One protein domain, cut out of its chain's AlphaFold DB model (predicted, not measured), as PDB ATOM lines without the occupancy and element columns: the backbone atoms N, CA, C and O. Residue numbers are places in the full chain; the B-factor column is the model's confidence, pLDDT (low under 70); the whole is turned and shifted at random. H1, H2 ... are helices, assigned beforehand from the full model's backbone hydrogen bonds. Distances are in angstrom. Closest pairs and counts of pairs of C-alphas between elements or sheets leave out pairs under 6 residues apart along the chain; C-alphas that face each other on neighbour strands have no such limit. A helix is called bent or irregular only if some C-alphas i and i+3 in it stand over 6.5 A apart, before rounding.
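AT A GLANCE: This is residues 7 to 38 and 51 to 120 of the 154 residues of an uncharacterized protein of Streptomyces sp. TSRI0281 (UniProt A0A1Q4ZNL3). The long helices H2 and H5 lie side by side, running opposite ways, and the short helix H1 sits across H2 near the middle of the whole. The hairpin of H3 and H4 packs on one side of H1, and H6 packs on the other side of it. The printed part has 102 residues with six named helices, H1 to H6 in order, and no named strand: all helix. It is compact, with a radius of gyration of the C-alphas of 13.2 A, and spans 39 by 27 by 20 A.

IN THESE COORDINATES: Find C-alpha 7 at (156.101, 221.661, 135.764), where H1, residues 7 to 13, begins. H2, residues 18 to 36, runs 28.3 A; it is irregular, but only just: C-alphas 32 and 35 are 6.6 A apart. Next come H3, residues 52 to 62, and H4, residues 67 to 83, 24.2 A long. H5, residues 85 to 104, runs 28.6 A, and H6, residues 106 to 119, ends at C-alpha 119, (158.352, 219.781, 140.985).

HOW THE PARTS SIT: Start at the hub, H1 and H2, which touch about perpendicular at 87 degrees; their closest C-alphas, Leu 12 and Gly 21, are 5.1 A apart, and H2 takes part with residues 21 to 25 alone. H1 also touches H6, closest at C-alphas Gly 7 and Val 116, 5.0 A. H2 touches H5 at a shallow tilt of 8 degrees, opposite ways, closest at C-alphas Ala 24 and Phe 98, 6.5 A. H3 and H4 form a helical hairpin, closest at C-alphas Ala 53 and Leu 73, 4.9 A. H4 and H5 touch only at the corner, closest at C-alphas Val 81 and Ala 88, 4.5 A. H1 and H5 are apart. Each O i to N i+4 pair is within hydrogen-bond range in H1, H3, H4, H5 and H6; in H2, 13 of 15 are.

THE WHOLE: The farthest C-alphas, Pro 38 and Asp 107, are 40.2 A apart. Residues 39 to 50 are not printed, and C-alphas 38 and 51 stand 14.4 A apart across that cut; the links printed whole are tight. Look for pLDDT under 70 at residues 17, 34 to 38, 51 to 52, 64 to 65 and 120.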
ATOM      1  N   GLY A   7     155.535 222.911 135.249       78.00
ATOM      2  CA  GLY A   7     156.101 221.661 135.764       78.00
ATOM      3  C   GLY A   7     156.827 220.829 134.703       78.00
ATOM      4  O   GLY A   7     157.856 220.228 134.996       78.00
ATOM      5  N   VAL A   8     156.345 220.834 133.454       81.69
ATOM      6  CA  VAL A   8     157.004 220.133 132.340       81.69
ATOM      7  C   VAL A   8     158.264 220.879 131.910       81.69
ATOM      8  O   VAL A   8     159.287 220.242 131.684       81.69
ATOM      9  N   LEU A   9     158.237 222.213 131.854       82.25
ATOM     10  CA  LEU A   9     159.414 223.021 131.511       82.25
ATOM     11  C   LEU A   9     160.552 222.834 132.522       82.25
ATOM     12  O   LEU A   9     161.691 222.602 132.121       82.25
ATOM     13  N   ALA A  10     160.240 222.862 133.818       80.50
ATOM     14  CA  ALA A  10     161.208 222.596 134.880       80.50
ATOM     15  C   ALA A  10     161.727 221.144 134.839       80.50
ATOM     16  O   ALA A  10     162.930 220.906 134.954       80.50
ATOM     17  N   ALA A  11     160.855 220.164 134.564       84.19
ATOM     18  CA  ALA A  11     161.260 218.764 134.432       84.19
ATOM     19  C   ALA A  11     162.215 218.560 133.245       84.19
ATOM     20  O   ALA A  11     163.236 217.883 133.371       84.19
ATOM     21  N   LEU A  12     161.921 219.184 132.103       82.50
ATOM     22  CA  LEU A  12     162.753 219.133 130.903       82.50
ATOM     23  C   LEU A  12     164.110 219.818 131.110       82.50
ATOM     24  O   LEU A  12     165.128 219.253 130.705       82.50
ATOM     25  N   ALA A  13     164.145 220.970 131.789       80.06
ATOM     26  CA  ALA A  13     165.388 221.647 132.168       80.06
ATOM     27  C   ALA A  13     166.247 220.787 133.112       80.06
ATOM     28  O   ALA A  13     167.470 220.746 132.985       80.06
ATOM     29  N   GLY A  14     165.607 220.027 134.008       77.19
ATOM     30  CA  GLY A  14     166.260 219.026 134.858       77.19
ATOM     31  C   GLY A  14     166.688 217.745 134.128       77.19
ATOM     32  O   GLY A  14     167.376 216.907 134.712       77.19
ATOM     33  N   GLY A  15     166.312 217.572 132.856       78.88
ATOM     34  CA  GLY A  15     166.602 216.373 132.067       78.88
ATOM     35  C   GLY A  15     165.736 215.157 132.418       78.88
ATOM     36  O   GLY A  15     166.161 214.024 132.182       78.88
ATOM     37  N   ALA A  16     164.548 215.369 132.984       76.88
ATOM     38  CA  ALA A  16     163.576 214.311 133.240       76.88
ATOM     39  C   ALA A  16     163.068 213.683 131.932       76.88
ATOM     40  O   ALA A  16     162.912 214.370 130.923       76.88
ATOM     41  N   GLY A  17     162.822 212.370 131.932       68.81
ATOM     42  CA  GLY A  17     162.586 211.613 130.694       68.81
ATOM     43  C   GLY A  17     163.872 211.317 129.907       68.81
ATOM     44  O   GLY A  17     163.830 211.046 128.705       68.81
ATOM     45  N   GLY A  18     165.033 211.414 130.566       80.00
ATOM     46  CA  GLY A  18     166.328 211.003 130.032       80.00
ATOM     47  C   GLY A  18     166.738 211.769 128.774       80.00
ATOM     48  O   GLY A  18     166.765 213.001 128.734       80.00
ATOM     49  N   GLU A  19     167.100 211.032 127.726       82.00
ATOM     50  CA  GLU A  19     167.573 211.626 126.475       82.00
ATOM     51  C   GLU A  19     166.446 212.314 125.690       82.00
ATOM     52  O   GLU A  19     166.689 213.335 125.046       82.00
ATOM     53  N   ILE A  20     165.206 211.825 125.810       83.25
ATOM     54  CA  ILE A  20     164.026 212.433 125.179       83.25
ATOM     55  C   ILE A  20     163.756 213.811 125.787       83.25
ATOM     56  O   ILE A  20     163.536 214.771 125.047       83.25
ATOM     57  N   GLY A  21     163.852 213.938 127.113       80.94
ATOM     58  CA  GLY A  21     163.703 215.220 127.803       80.94
ATOM     59  C   GLY A  21     164.769 216.238 127.402       80.94
ATOM     60  O   GLY A  21     164.454 217.378 127.062       80.94
ATOM     61  N   ARG A  22     166.035 215.810 127.333       82.56
ATOM     62  CA  ARG A  22     167.149 216.674 126.897       82.56
ATOM     63  C   ARG A  22     167.027 217.103 125.436       82.56
ATOM     64  O   ARG A  22     167.302 218.258 125.115       82.56
ATOM     65  N   GLN A  23     166.607 216.200 124.548       84.25
ATOM     66  CA  GLN A  23     166.359 216.534 123.144       84.25
ATOM     67  C   GLN A  23     165.186 217.506 122.998       84.25
ATOM     68  O   GLN A  23     165.283 218.472 122.239       84.25
ATOM     69  N   ALA A  24     164.105 217.299 123.753       84.81
ATOM     70  CA  ALA A  24     162.960 218.198 123.765       84.81
ATOM     71  C   ALA A  24     163.334 219.592 124.291       84.81
ATOM     72  O   ALA A  24     162.970 220.584 123.655       84.81
ATOM     73  N   TRP A  25     164.122 219.666 125.372       85.69
ATOM     74  CA  TRP A  25     164.664 220.913 125.915       85.69
ATOM     75  C   TRP A  25     165.534 221.644 124.888       85.69
ATOM     76  O   TRP A  25     165.276 222.803 124.583       85.69
ATOM     77  N   SER A  26     166.489 220.950 124.261       83.31
ATOM     78  CA  SER A  26     167.352 221.516 123.211       83.31
ATOM     79  C   SER A  26     166.560 222.008 121.988       83.31
ATOM     80  O   SER A  26     166.856 223.056 121.411       83.31
ATOM     81  N   GLY A  27     165.492 221.296 121.612       84.00
ATOM     82  CA  GLY A  27     164.568 221.731 120.565       84.00
ATOM     83  C   GLY A  27     163.825 223.019 120.931       84.00
ATOM     84  O   GLY A  27     163.729 223.926 120.103       84.00
ATOM     85  N   LEU A  28     163.343 223.130 122.172       83.56
ATOM     86  CA  LEU A  28     162.650 224.318 122.670       83.56
ATOM     87  C   LEU A  28     163.597 225.522 122.778       83.56
ATOM     88  O   LEU A  28     163.271 226.601 122.283       83.56
ATOM     89  N   THR A  29     164.790 225.338 123.351       81.75
ATOM     90  CA  THR A  29     165.799 226.404 123.480       81.75
ATOM     91  C   THR A  29     166.259 226.884 122.103       81.75
ATOM     92  O   THR A  29     166.375 228.090 121.866       81.75
ATOM     93  N   GLY A  30     166.406 225.963 121.146       82.06
ATOM     94  CA  GLY A  30     166.650 226.270 119.743       82.06
ATOM     95  C   GLY A  30     165.533 227.103 119.114       82.06
ATOM     96  O   GLY A  30     165.823 228.070 118.419       82.06
ATOM     97  N   LEU A  31     164.258 226.794 119.372       80.88
ATOM     98  CA  LEU A  31     163.124 227.576 118.858       80.88
ATOM     99  C   LEU A  31     163.056 228.990 119.445       80.88
ATOM    100  O   LEU A  31     162.770 229.934 118.705       80.88
ATOM    101  N   VAL A  32     163.344 229.144 120.741       77.50
ATOM    102  CA  VAL A  32     163.398 230.450 121.417       77.50
ATOM    103  C   VAL A  32     164.553 231.295 120.863       77.50
ATOM    104  O   VAL A  32     164.358 232.467 120.544       77.50
ATOM    105  N   ARG A  33     165.728 230.688 120.641       73.12
ATOM    106  CA  ARG A  33     166.935 231.371 120.135       73.12
ATOM    107  C   ARG A  33     166.922 231.663 118.636       73.12
ATOM    108  O   ARG A  33     167.429 232.695 118.206       73.12
ATOM    109  N   ARG A  34     166.328 230.792 117.811       63.66
ATOM    110  CA  ARG A  34     166.393 230.859 116.334       63.66
ATOM    111  C   ARG A  34     165.769 232.121 115.733       63.66
ATOM    112  O   ARG A  34     166.067 232.447 114.590       63.66
ATOM    113  N   ARG A  35     164.929 232.854 116.468       59.25
ATOM    114  CA  ARG A  35     164.396 234.147 116.001       59.25
ATOM    115  C   ARG A  35     165.243 235.362 116.345       59.25
ATOM    116  O   ARG A  35     164.888 236.451 115.905       59.25
ATOM    117  N   ARG A  36     166.340 235.193 117.085       54.34
ATOM    118  CA  ARG A  36     167.300 236.273 117.320       54.34
ATOM    119  C   ARG A  36     168.352 236.378 116.216       54.34
ATOM    120  O   ARG A  36     169.167 237.289 116.282       54.34
ATOM    121  N   ASP A  37     168.343 235.494 115.214       47.41
ATOM    122  CA  ASP A  37     169.233 235.647 114.063       47.41
ATOM    123  C   ASP A  37     168.707 236.801 113.190       47.41
ATOM    124  O   ASP A  37     167.608 236.691 112.625       47.41
ATOM    125  N   PRO A  38     169.414 237.946 113.134       45.53
ATOM    126  CA  PRO A  38     169.010 239.046 112.280       45.53
ATOM    127  C   PRO A  38     169.026 238.544 110.839       45.53
ATOM    128  O   PRO A  38     169.987 237.919 110.395       45.53
ATOM    129  N   ASP A  51     164.905 239.027 125.560       66.31
ATOM    130  CA  ASP A  51     163.537 238.539 125.606       66.31
ATOM    131  C   ASP A  51     163.410 237.888 126.985       66.31
ATOM    132  O   ASP A  51     164.231 237.035 127.325       66.31
ATOM    133  N   THR A  52     162.426 238.284 127.795       68.69
ATOM    134  CA  THR A  52     162.232 237.741 129.151       68.69
ATOM    135  C   THR A  52     162.266 236.203 129.147       68.69
ATOM    136  O   THR A  52     162.774 235.586 130.077       68.69
ATOM    137  N   ALA A  53     161.832 235.586 128.040       70.38
ATOM    138  CA  ALA A  53     161.953 234.153 127.777       70.38
ATOM    139  C   ALA A  53     163.402 233.625 127.753       70.38
ATOM    140  O   ALA A  53     163.658 232.561 128.295       70.38
ATOM    141  N   GLU A  54     164.362 234.316 127.132       73.62
ATOM    142  CA  GLU A  54     165.758 233.858 127.049       73.62
ATOM    143  C   GLU A  54     166.486 233.991 128.394       73.62
ATOM    144  O   GLU A  54     167.258 233.106 128.773       73.62
ATOM    145  N   THR A  55     166.207 235.061 129.144       76.75
ATOM    146  CA  THR A  55     166.732 235.236 130.505       76.75
ATOM    147  C   THR A  55     166.176 234.178 131.449       76.75
ATOM    148  O   THR A  55     166.957 233.518 132.132       76.75
ATOM    149  N   ALA A  56     164.858 233.961 131.433       78.31
ATOM    150  CA  ALA A  56     164.210 232.926 132.231       78.31
ATOM    151  C   ALA A  56     164.700 231.519 131.852       78.31
ATOM    152  O   ALA A  56     164.946 230.694 132.724       78.31
ATOM    153  N   LEU A  57     164.924 231.257 130.559       77.94
ATOM    154  CA  LEU A  57     165.461 229.987 130.068       77.94
ATOM    155  C   LEU A  57     166.899 229.747 130.542       77.94
ATOM    156  O   LEU A  57     167.198 228.665 131.035       77.94
ATOM    157  N   THR A  58     167.766 230.759 130.468       78.31
ATOM    158  CA  THR A  58     169.155 230.662 130.956       78.31
ATOM    159  C   THR A  58     169.206 230.469 132.475       78.31
ATOM    160  O   THR A  58     170.027 229.704 132.979       78.31
ATOM    161  N   ALA A  59     168.315 231.138 133.212       79.00
ATOM    162  CA  ALA A  59     168.187 230.962 134.654       79.00
ATOM    163  C   ALA A  59     167.705 229.546 135.010       79.00
ATOM    164  O   ALA A  59     168.274 228.916 135.900       79.00
ATOM    165  N   LEU A  60     166.741 229.004 134.258       77.19
ATOM    166  CA  LEU A  60     166.229 227.648 134.455       77.19
ATOM    167  C   LEU A  60     167.255 226.562 134.081       77.19
ATOM    168  O   LEU A  60     167.293 225.519 134.724       77.19
ATOM    169  N   GLU A  61     168.133 226.804 133.099       78.06
ATOM    170  CA  GLU A  61     169.264 225.906 132.802       78.06
ATOM    171  C   GLU A  61     170.268 225.832 133.963       78.06
ATOM    172  O   GLU A  61     170.830 224.770 134.234       78.06
ATOM    173  N   GLY A  62     170.497 226.951 134.657       75.81
ATOM    174  CA  GLY A  62     171.340 226.987 135.853       75.81
ATOM    175  C   GLY A  62     170.648 226.419 137.094       75.81
ATOM    176  O   GLY A  62     171.311 225.868 137.973       75.81
ATOM    177  N   GLN A  63     169.322 226.546 137.161       77.50
ATOM    178  CA  GLN A  63     168.524 226.225 138.335       77.50
ATOM    179  C   GLN A  63     167.199 225.555 137.916       77.50
ATOM    180  O   GLN A  63     166.143 226.186 137.920       77.50
ATOM    181  N   PRO A  64     167.219 224.250 137.574       67.19
ATOM    182  CA  PRO A  64     166.067 223.541 136.997       67.19
ATOM    183  C   PRO A  64     164.874 223.355 137.955       67.19
ATOM    184  O   PRO A  64     163.841 222.828 137.552       67.19
ATOM    185  N   GLY A  65     165.006 223.780 139.215       67.69
ATOM    186  CA  GLY A  65     163.935 223.797 140.216       67.69
ATOM    187  C   GLY A  65     163.365 225.189 140.504       67.69
ATOM    188  O   GLY A  65     162.660 225.341 141.494       67.69
ATOM    189  N   ASP A  66     163.705 226.206 139.710       77.12
ATOM    190  CA  ASP A  66     163.253 227.579 139.936       77.12
ATOM    191  C   ASP A  66     161.867 227.823 139.313       77.12
ATOM    192  O   ASP A  66     161.723 228.093 138.115       77.12
ATOM    193  N   HIS A  67     160.817 227.674 140.129       72.62
ATOM    194  CA  HIS A  67     159.425 227.809 139.683       72.62
ATOM    195  C   HIS A  67     159.087 229.209 139.173       72.62
ATOM    196  O   HIS A  67     158.266 229.334 138.264       72.62
ATOM    197  N   GLU A  68     159.712 230.255 139.724       76.62
ATOM    198  CA  GLU A  68     159.507 231.626 139.245       76.62
ATOM    199  C   GLU A  68     160.025 231.771 137.814       76.62
ATOM    200  O   GLU A  68     159.262 232.175 136.933       76.62
ATOM    201  N   CYS A  69     161.254 231.320 137.541       77.31
ATOM    202  CA  CYS A  69     161.811 231.327 136.187       77.31
ATOM    203  C   CYS A  69     160.971 230.489 135.209       77.31
ATOM    204  O   CYS A  69     160.712 230.918 134.082       77.31
ATOM    205  N   ALA A  70     160.490 229.313 135.624       78.75
ATOM    206  CA  ALA A  70     159.640 228.472 134.778       78.75
ATOM    207  C   ALA A  70     158.284 229.138 134.465       78.75
ATOM    208  O   ALA A  70     157.803 229.067 133.329       78.75
ATOM    209  N   GLY A  71     157.687 229.836 135.436       78.50
ATOM    210  CA  GLY A  71     156.449 230.594 135.247       78.50
ATOM    211  C   GLY A  71     156.619 231.831 134.359       78.50
ATOM    212  O   GLY A  71     155.740 232.145 133.549       78.50
ATOM    213  N   GLU A  72     157.751 232.527 134.460       82.00
ATOM    214  CA  GLU A  72     158.087 233.628 133.552       82.00
ATOM    215  C   GLU A  72     158.291 233.140 132.114       82.00
ATOM    216  O   GLU A  72     157.760 233.750 131.179       82.00
ATOM    217  N   LEU A  73     158.976 232.003 131.937       80.62
ATOM    218  CA  LEU A  73     159.166 231.367 130.636       80.62
ATOM    219  C   LEU A  73     157.827 230.956 130.005       80.62
ATOM    220  O   LEU A  73     157.592 231.260 128.835       80.62
ATOM    221  N   GLU A  74     156.925 230.332 130.769       83.06
ATOM    222  CA  GLU A  74     155.577 229.969 130.306       83.06
ATOM    223  C   GLU A  74     154.810 231.201 129.801       83.06
ATOM    224  O   GLU A  74     154.252 231.205 128.697       83.06
ATOM    225  N   ARG A  75     154.789 232.276 130.599       81.69
ATOM    226  CA  ARG A  75     154.044 233.498 130.277       81.69
ATOM    227  C   ARG A  75     154.613 234.196 129.041       81.69
ATOM    228  O   ARG A  75     153.851 234.644 128.178       81.69
ATOM    229  N   ALA A  76     155.939 234.244 128.926       82.56
ATOM    230  CA  ALA A  76     156.619 234.805 127.766       82.56
ATOM    231  C   ALA A  76     156.368 233.965 126.501       82.56
ATOM    232  O   ALA A  76     156.080 234.520 125.440       82.56
ATOM    233  N   LEU A  77     156.381 232.630 126.615       80.38
ATOM    234  CA  LEU A  77     156.054 231.716 125.517       80.38
ATOM    235  C   LEU A  77     154.615 231.903 125.032       80.38
ATOM    236  O   LEU A  77     154.408 232.032 123.827       80.38
ATOM    237  N   ARG A  78     153.627 231.970 125.935       81.69
ATOM    238  CA  ARG A  78     152.219 232.199 125.554       81.69
ATOM    239  C   ARG A  78     152.025 233.533 124.842       81.69
ATOM    240  O   ARG A  78     151.501 233.546 123.733       81.69
ATOM    241  N   THR A  79     152.564 234.610 125.411       82.44
ATOM    242  CA  THR A  79     152.524 235.946 124.792       82.44
ATOM    243  C   THR A  79     153.119 235.919 123.380       82.44
ATOM    244  O   THR A  79     152.578 236.512 122.447       82.44
ATOM    245  N   ARG A  80     154.215 235.174 123.185       76.88
ATOM    246  CA  ARG A  80     154.877 235.038 121.883       76.88
ATOM    247  C   ARG A  80     154.091 234.172 120.902       76.88
ATOM    248  O   ARG A  80     154.061 234.485 119.719       76.88
ATOM    249  N   VAL A  81     153.436 233.111 121.367       80.31
ATOM    250  CA  VAL A  81     152.523 232.286 120.554       80.31
ATOM    251  C   VAL A  81     151.335 233.115 120.054       80.31
ATOM    252  O   VAL A  81     150.914 232.945 118.911       80.31
ATOM    253  N   GLU A  82     150.826 234.038 120.869       80.69
ATOM    254  CA  GLU A  82     149.742 234.949 120.487       80.69
ATOM    255  C   GLU A  82     150.208 236.033 119.504       80.69
ATOM    256  O   GLU A  82     149.511 236.332 118.531       80.69
ATOM    257  N   ALA A  83     151.400 236.594 119.725       78.44
ATOM    258  CA  ALA A  83     151.963 237.642 118.878       78.44
ATOM    259  C   ALA A  83     152.515 237.119 117.536       78.44
ATOM    260  O   ALA A  83     152.535 237.850 116.545       78.44
ATOM    261  N   ASP A  84     152.970 235.863 117.481       77.31
ATOM    262  CA  ASP A  84     153.706 235.306 116.351       77.31
ATOM    263  C   ASP A  84     153.167 233.936 115.917       77.31
ATOM    264  O   ASP A  84     153.533 232.877 116.431       77.31
ATOM    265  N   GLN A  85     152.338 233.940 114.869       76.81
ATOM    266  CA  GLN A  85     151.738 232.715 114.331       76.81
ATOM    267  C   GLN A  85     152.755 231.706 113.784       76.81
ATOM    268  O   GLN A  85     152.490 230.503 113.784       76.81
ATOM    269  N   ALA A  86     153.908 232.153 113.285       78.75
ATOM    270  CA  ALA A  86     154.927 231.230 112.797       78.75
ATOM    271  C   ALA A  86     155.696 230.595 113.966       78.75
ATOM    272  O   ALA A  86     156.066 229.425 113.881       78.75
ATOM    273  N   PHE A  87     155.859 231.315 115.082       77.88
ATOM    274  CA  PHE A  87     156.307 230.723 116.343       77.88
ATOM    275  C   PHE A  87     155.274 229.727 116.889       77.88
ATOM    276  O   PHE A  87     155.631 228.589 117.177       77.88
ATOM    277  N   ALA A  88     153.988 230.090 116.910       81.69
ATOM    278  CA  ALA A  88     152.901 229.199 117.318       81.69
ATOM    279  C   ALA A  88     152.898 227.873 116.539       81.69
ATOM    280  O   ALA A  88     152.765 226.800 117.123       81.69
ATOM    281  N   ARG A  89     153.096 227.927 115.216       83.75
ATOM    282  CA  ARG A  89     153.215 226.723 114.377       83.75
ATOM    283  C   ARG A  89     154.446 225.889 114.726       83.75
ATOM    284  O   ARG A  89     154.342 224.669 114.772       83.75
ATOM    285  N   ALA A  90     155.590 226.526 114.967       84.31
ATOM    286  CA  ALA A  90     156.814 225.820 115.331       84.31
ATOM    287  C   ALA A  90     156.687 225.115 116.690       84.31
ATOM    288  O   ALA A  90     157.073 223.954 116.806       84.31
ATOM    289  N   VAL A  91     156.071 225.780 117.674       84.69
ATOM    290  CA  VAL A  91     155.749 225.194 118.983       84.69
ATOM    291  C   VAL A  91     154.815 223.998 118.814       84.69
ATOM    292  O   VAL A  91     155.142 222.918 119.282       84.69
ATOM    293  N   ARG A  92     153.729 224.127 118.044       86.62
ATOM    294  CA  ARG A  92     152.792 223.016 117.780       86.62
ATOM    295  C   ARG A  92     153.456 221.797 117.137       86.62
ATOM    296  O   ARG A  92     153.129 220.664 117.480       86.62
ATOM    297  N   VAL A  93     154.379 222.014 116.200       87.75
ATOM    298  CA  VAL A  93     155.148 220.925 115.573       87.75
ATOM    299  C   VAL A  93     156.068 220.255 116.592       87.75
ATOM    300  O   VAL A  93     156.141 219.029 116.629       87.75
ATOM    301  N   TRP A  94     156.739 221.040 117.435       88.44
ATOM    302  CA  TRP A  94     157.557 220.512 118.524       88.44
ATOM    303  C   TRP A  94     156.723 219.705 119.530       88.44
ATOM    304  O   TRP A  94     157.105 218.581 119.842       88.44
ATOM    305  N   GLU A  95     155.554 220.207 119.953       87.38
ATOM    306  CA  GLU A  95     154.639 219.505 120.867       87.38
ATOM    307  C   GLU A  95     154.229 218.136 120.306       87.38
ATOM    308  O   GLU A  95     154.270 217.130 121.015       87.38
ATOM    309  N   ALA A  96     153.881 218.083 119.016       87.50
ATOM    310  CA  ALA A  96     153.490 216.847 118.348       87.50
ATOM    311  C   ALA A  96     154.645 215.835 118.260       87.50
ATOM    312  O   ALA A  96     154.437 214.646 118.503       87.50
ATOM    313  N   MET A  97     155.866 216.289 117.946       86.06
ATOM    314  CA  MET A  97     157.044 215.412 117.939       86.06
ATOM    315  C   MET A  97     157.378 214.908 119.340       86.06
ATOM    316  O   MET A  97     157.678 213.731 119.510       86.06
ATOM    317  N   PHE A  98     157.276 215.769 120.350       86.31
ATOM    318  CA  PHE A  98     157.511 215.391 121.735       86.31
ATOM    319  C   PHE A  98     156.509 214.334 122.215       86.31
ATOM    320  O   PHE A  98     156.913 213.302 122.746       86.31
ATOM    321  N   GLN A  99     155.214 214.526 121.953       85.69
ATOM    322  CA  GLN A  99     154.187 213.526 122.263       85.69
ATOM    323  C   GLN A  99     154.403 212.207 121.520       85.69
ATOM    324  O   GLN A  99     154.199 211.142 122.106       85.69
ATOM    325  N   ALA A 100     154.836 212.252 120.258       88.12
ATOM    326  CA  ALA A 100     155.174 211.046 119.511       88.12
ATOM    327  C   ALA A 100     156.346 210.288 120.161       88.12
ATOM    328  O   ALA A 100     156.265 209.071 120.312       88.12
ATOM    329  N   SER A 101     157.385 210.997 120.613       86.69
ATOM    330  CA  SER A 101     158.521 210.398 121.327       86.69
ATOM    331  C   SER A 101     158.118 209.789 122.671       86.69
ATOM    332  O   SER A 101     158.513 208.667 122.962       86.69
ATOM    333  N   LEU A 102     157.278 210.469 123.460       84.69
ATOM    334  CA  LEU A 102     156.752 209.923 124.722       84.69
ATOM    335  C   LEU A 102     155.846 208.704 124.507       84.69
ATOM    336  O   LEU A 102     155.792 207.804 125.335       84.69
ATOM    337  N   THR A 103     155.122 208.662 123.388       87.75
ATOM    338  CA  THR A 103     154.301 207.497 123.033       87.75
ATOM    339  C   THR A 103     155.170 206.313 122.605       87.75
ATOM    340  O   THR A 103     154.800 205.164 122.832       87.75
ATOM    341  N   ALA A 104     156.319 206.586 121.981       88.75
ATOM    342  CA  ALA A 104     157.282 205.565 121.589       88.75
ATOM    343  C   ALA A 104     158.053 204.982 122.788       88.75
ATOM    344  O   ALA A 104     158.441 203.817 122.726       88.75
ATOM    345  N   ASP A 105     158.239 205.763 123.857       87.94
ATOM    346  CA  ASP A 105     158.961 205.362 125.067       87.94
ATOM    347  C   ASP A 105     158.139 205.663 126.344       87.94
ATOM    348  O   ASP A 105     158.186 206.774 126.887       87.94
ATOM    349  N   PRO A 106     157.331 204.694 126.820       85.81
ATOM    350  CA  PRO A 106     156.449 204.898 127.967       85.81
ATOM    351  C   PRO A 106     157.206 205.031 129.296       85.81
ATOM    352  O   PRO A 106     156.683 205.660 130.216       85.81
ATOM    353  N   ASP A 107     158.418 204.481 129.407       86.06
ATOM    354  CA  ASP A 107     159.280 204.647 130.582       86.06
ATOM    355  C   ASP A 107     159.741 206.105 130.702       86.06
ATOM    356  O   ASP A 107     159.558 206.722 131.751       86.06
ATOM    357  N   ALA A 108     160.204 206.719 129.609       84.44
ATOM    358  CA  ALA A 108     160.532 208.143 129.586       84.44
ATOM    359  C   ALA A 108     159.320 209.030 129.915       84.44
ATOM    360  O   ALA A 108     159.468 210.063 130.573       84.44
ATOM    361  N   ALA A 109     158.119 208.631 129.486       84.44
ATOM    362  CA  ALA A 109     156.884 209.320 129.846       84.44
ATOM    363  C   ALA A 109     156.563 209.211 131.344       84.44
ATOM    364  O   ALA A 109     156.178 210.213 131.951       84.44
ATOM    365  N   ALA A 110     156.758 208.037 131.946       85.94
ATOM    366  CA  ALA A 110     156.563 207.824 133.377       85.94
ATOM    367  C   ALA A 110     157.591 208.594 134.224       85.94
ATOM    368  O   ALA A 110     157.210 209.234 135.204       85.94
ATOM    369  N   ASP A 111     158.866 208.598 133.824       85.69
ATOM    370  CA  ASP A 111     159.933 209.371 134.475       85.69
ATOM    371  C   ASP A 111     159.662 210.879 134.419       85.69
ATOM    372  O   ASP A 111     159.813 211.592 135.414       85.69
ATOM    373  N   LEU A 112     159.222 211.374 133.260       84.12
ATOM    374  CA  LEU A 112     158.837 212.770 133.107       84.12
ATOM    375  C   LEU A 112     157.648 213.118 134.009       84.12
ATOM    376  O   LEU A 112     157.689 214.130 134.702       84.12
ATOM    377  N   GLU A 113     156.603 212.288 134.036       84.19
ATOM    378  CA  GLU A 113     155.436 212.518 134.895       84.19
ATOM    379  C   GLU A 113     155.810 212.498 136.386       84.19
ATOM    380  O   GLU A 113     155.342 213.335 137.161       84.19
ATOM    381  N   ALA A 114     156.693 211.580 136.789       84.50
ATOM    382  CA  ALA A 114     157.211 211.509 138.149       84.50
ATOM    383  C   ALA A 114     158.000 212.772 138.525       84.50
ATOM    384  O   ALA A 114     157.820 213.303 139.622       84.50
ATOM    385  N   ALA A 115     158.820 213.294 137.611       83.12
ATOM    386  CA  ALA A 115     159.553 214.537 137.823       83.12
ATOM    387  C   ALA A 115     158.627 215.757 137.896       83.12
ATOM    388  O   ALA A 115     158.784 216.586 138.789       83.12
ATOM    389  N   VAL A 116     157.620 215.844 137.023       82.75
ATOM    390  CA  VAL A 116     156.596 216.901 137.072       82.75
ATOM    391  C   VAL A 116     155.867 216.880 138.418       82.75
ATOM    392  O   VAL A 116     155.687 217.926 139.038       82.75
ATOM    393  N   ARG A 117     155.512 215.688 138.920       80.44
ATOM    394  CA  ARG A 117     154.924 215.510 140.258       80.44
ATOM    395  C   ARG A 117     155.880 215.913 141.387       80.44
ATOM    396  O   ARG A 117     155.418 216.373 142.424       80.44
ATOM    397  N   ALA A 118     157.186 215.728 141.217       79.19
ATOM    398  CA  ALA A 118     158.181 216.130 142.211       79.19
ATOM    399  C   ALA A 118     158.407 217.651 142.243       79.19
ATOM    400  O   ALA A 118     158.734 218.198 143.294       79.19
ATOM    401  N   ILE A 119     158.231 218.325 141.103       73.81
ATOM    402  CA  ILE A 119     158.352 219.781 140.985       73.81
ATOM    403  C   ILE A 119     157.164 220.474 141.650       73.81
ATOM    404  O   ILE A 119     157.362 221.499 142.289       73.81
ATOM    405  N   ASP A 120     155.961 219.907 141.576       64.50
ATOM    406  CA  ASP A 120     154.769 220.481 142.207       64.50
ATOM    407  C   ASP A 120     154.179 219.520 143.260       64.50
ATOM    408  O   ASP A 120     153.269 218.738 142.962       64.50
TER     409      ASP A 120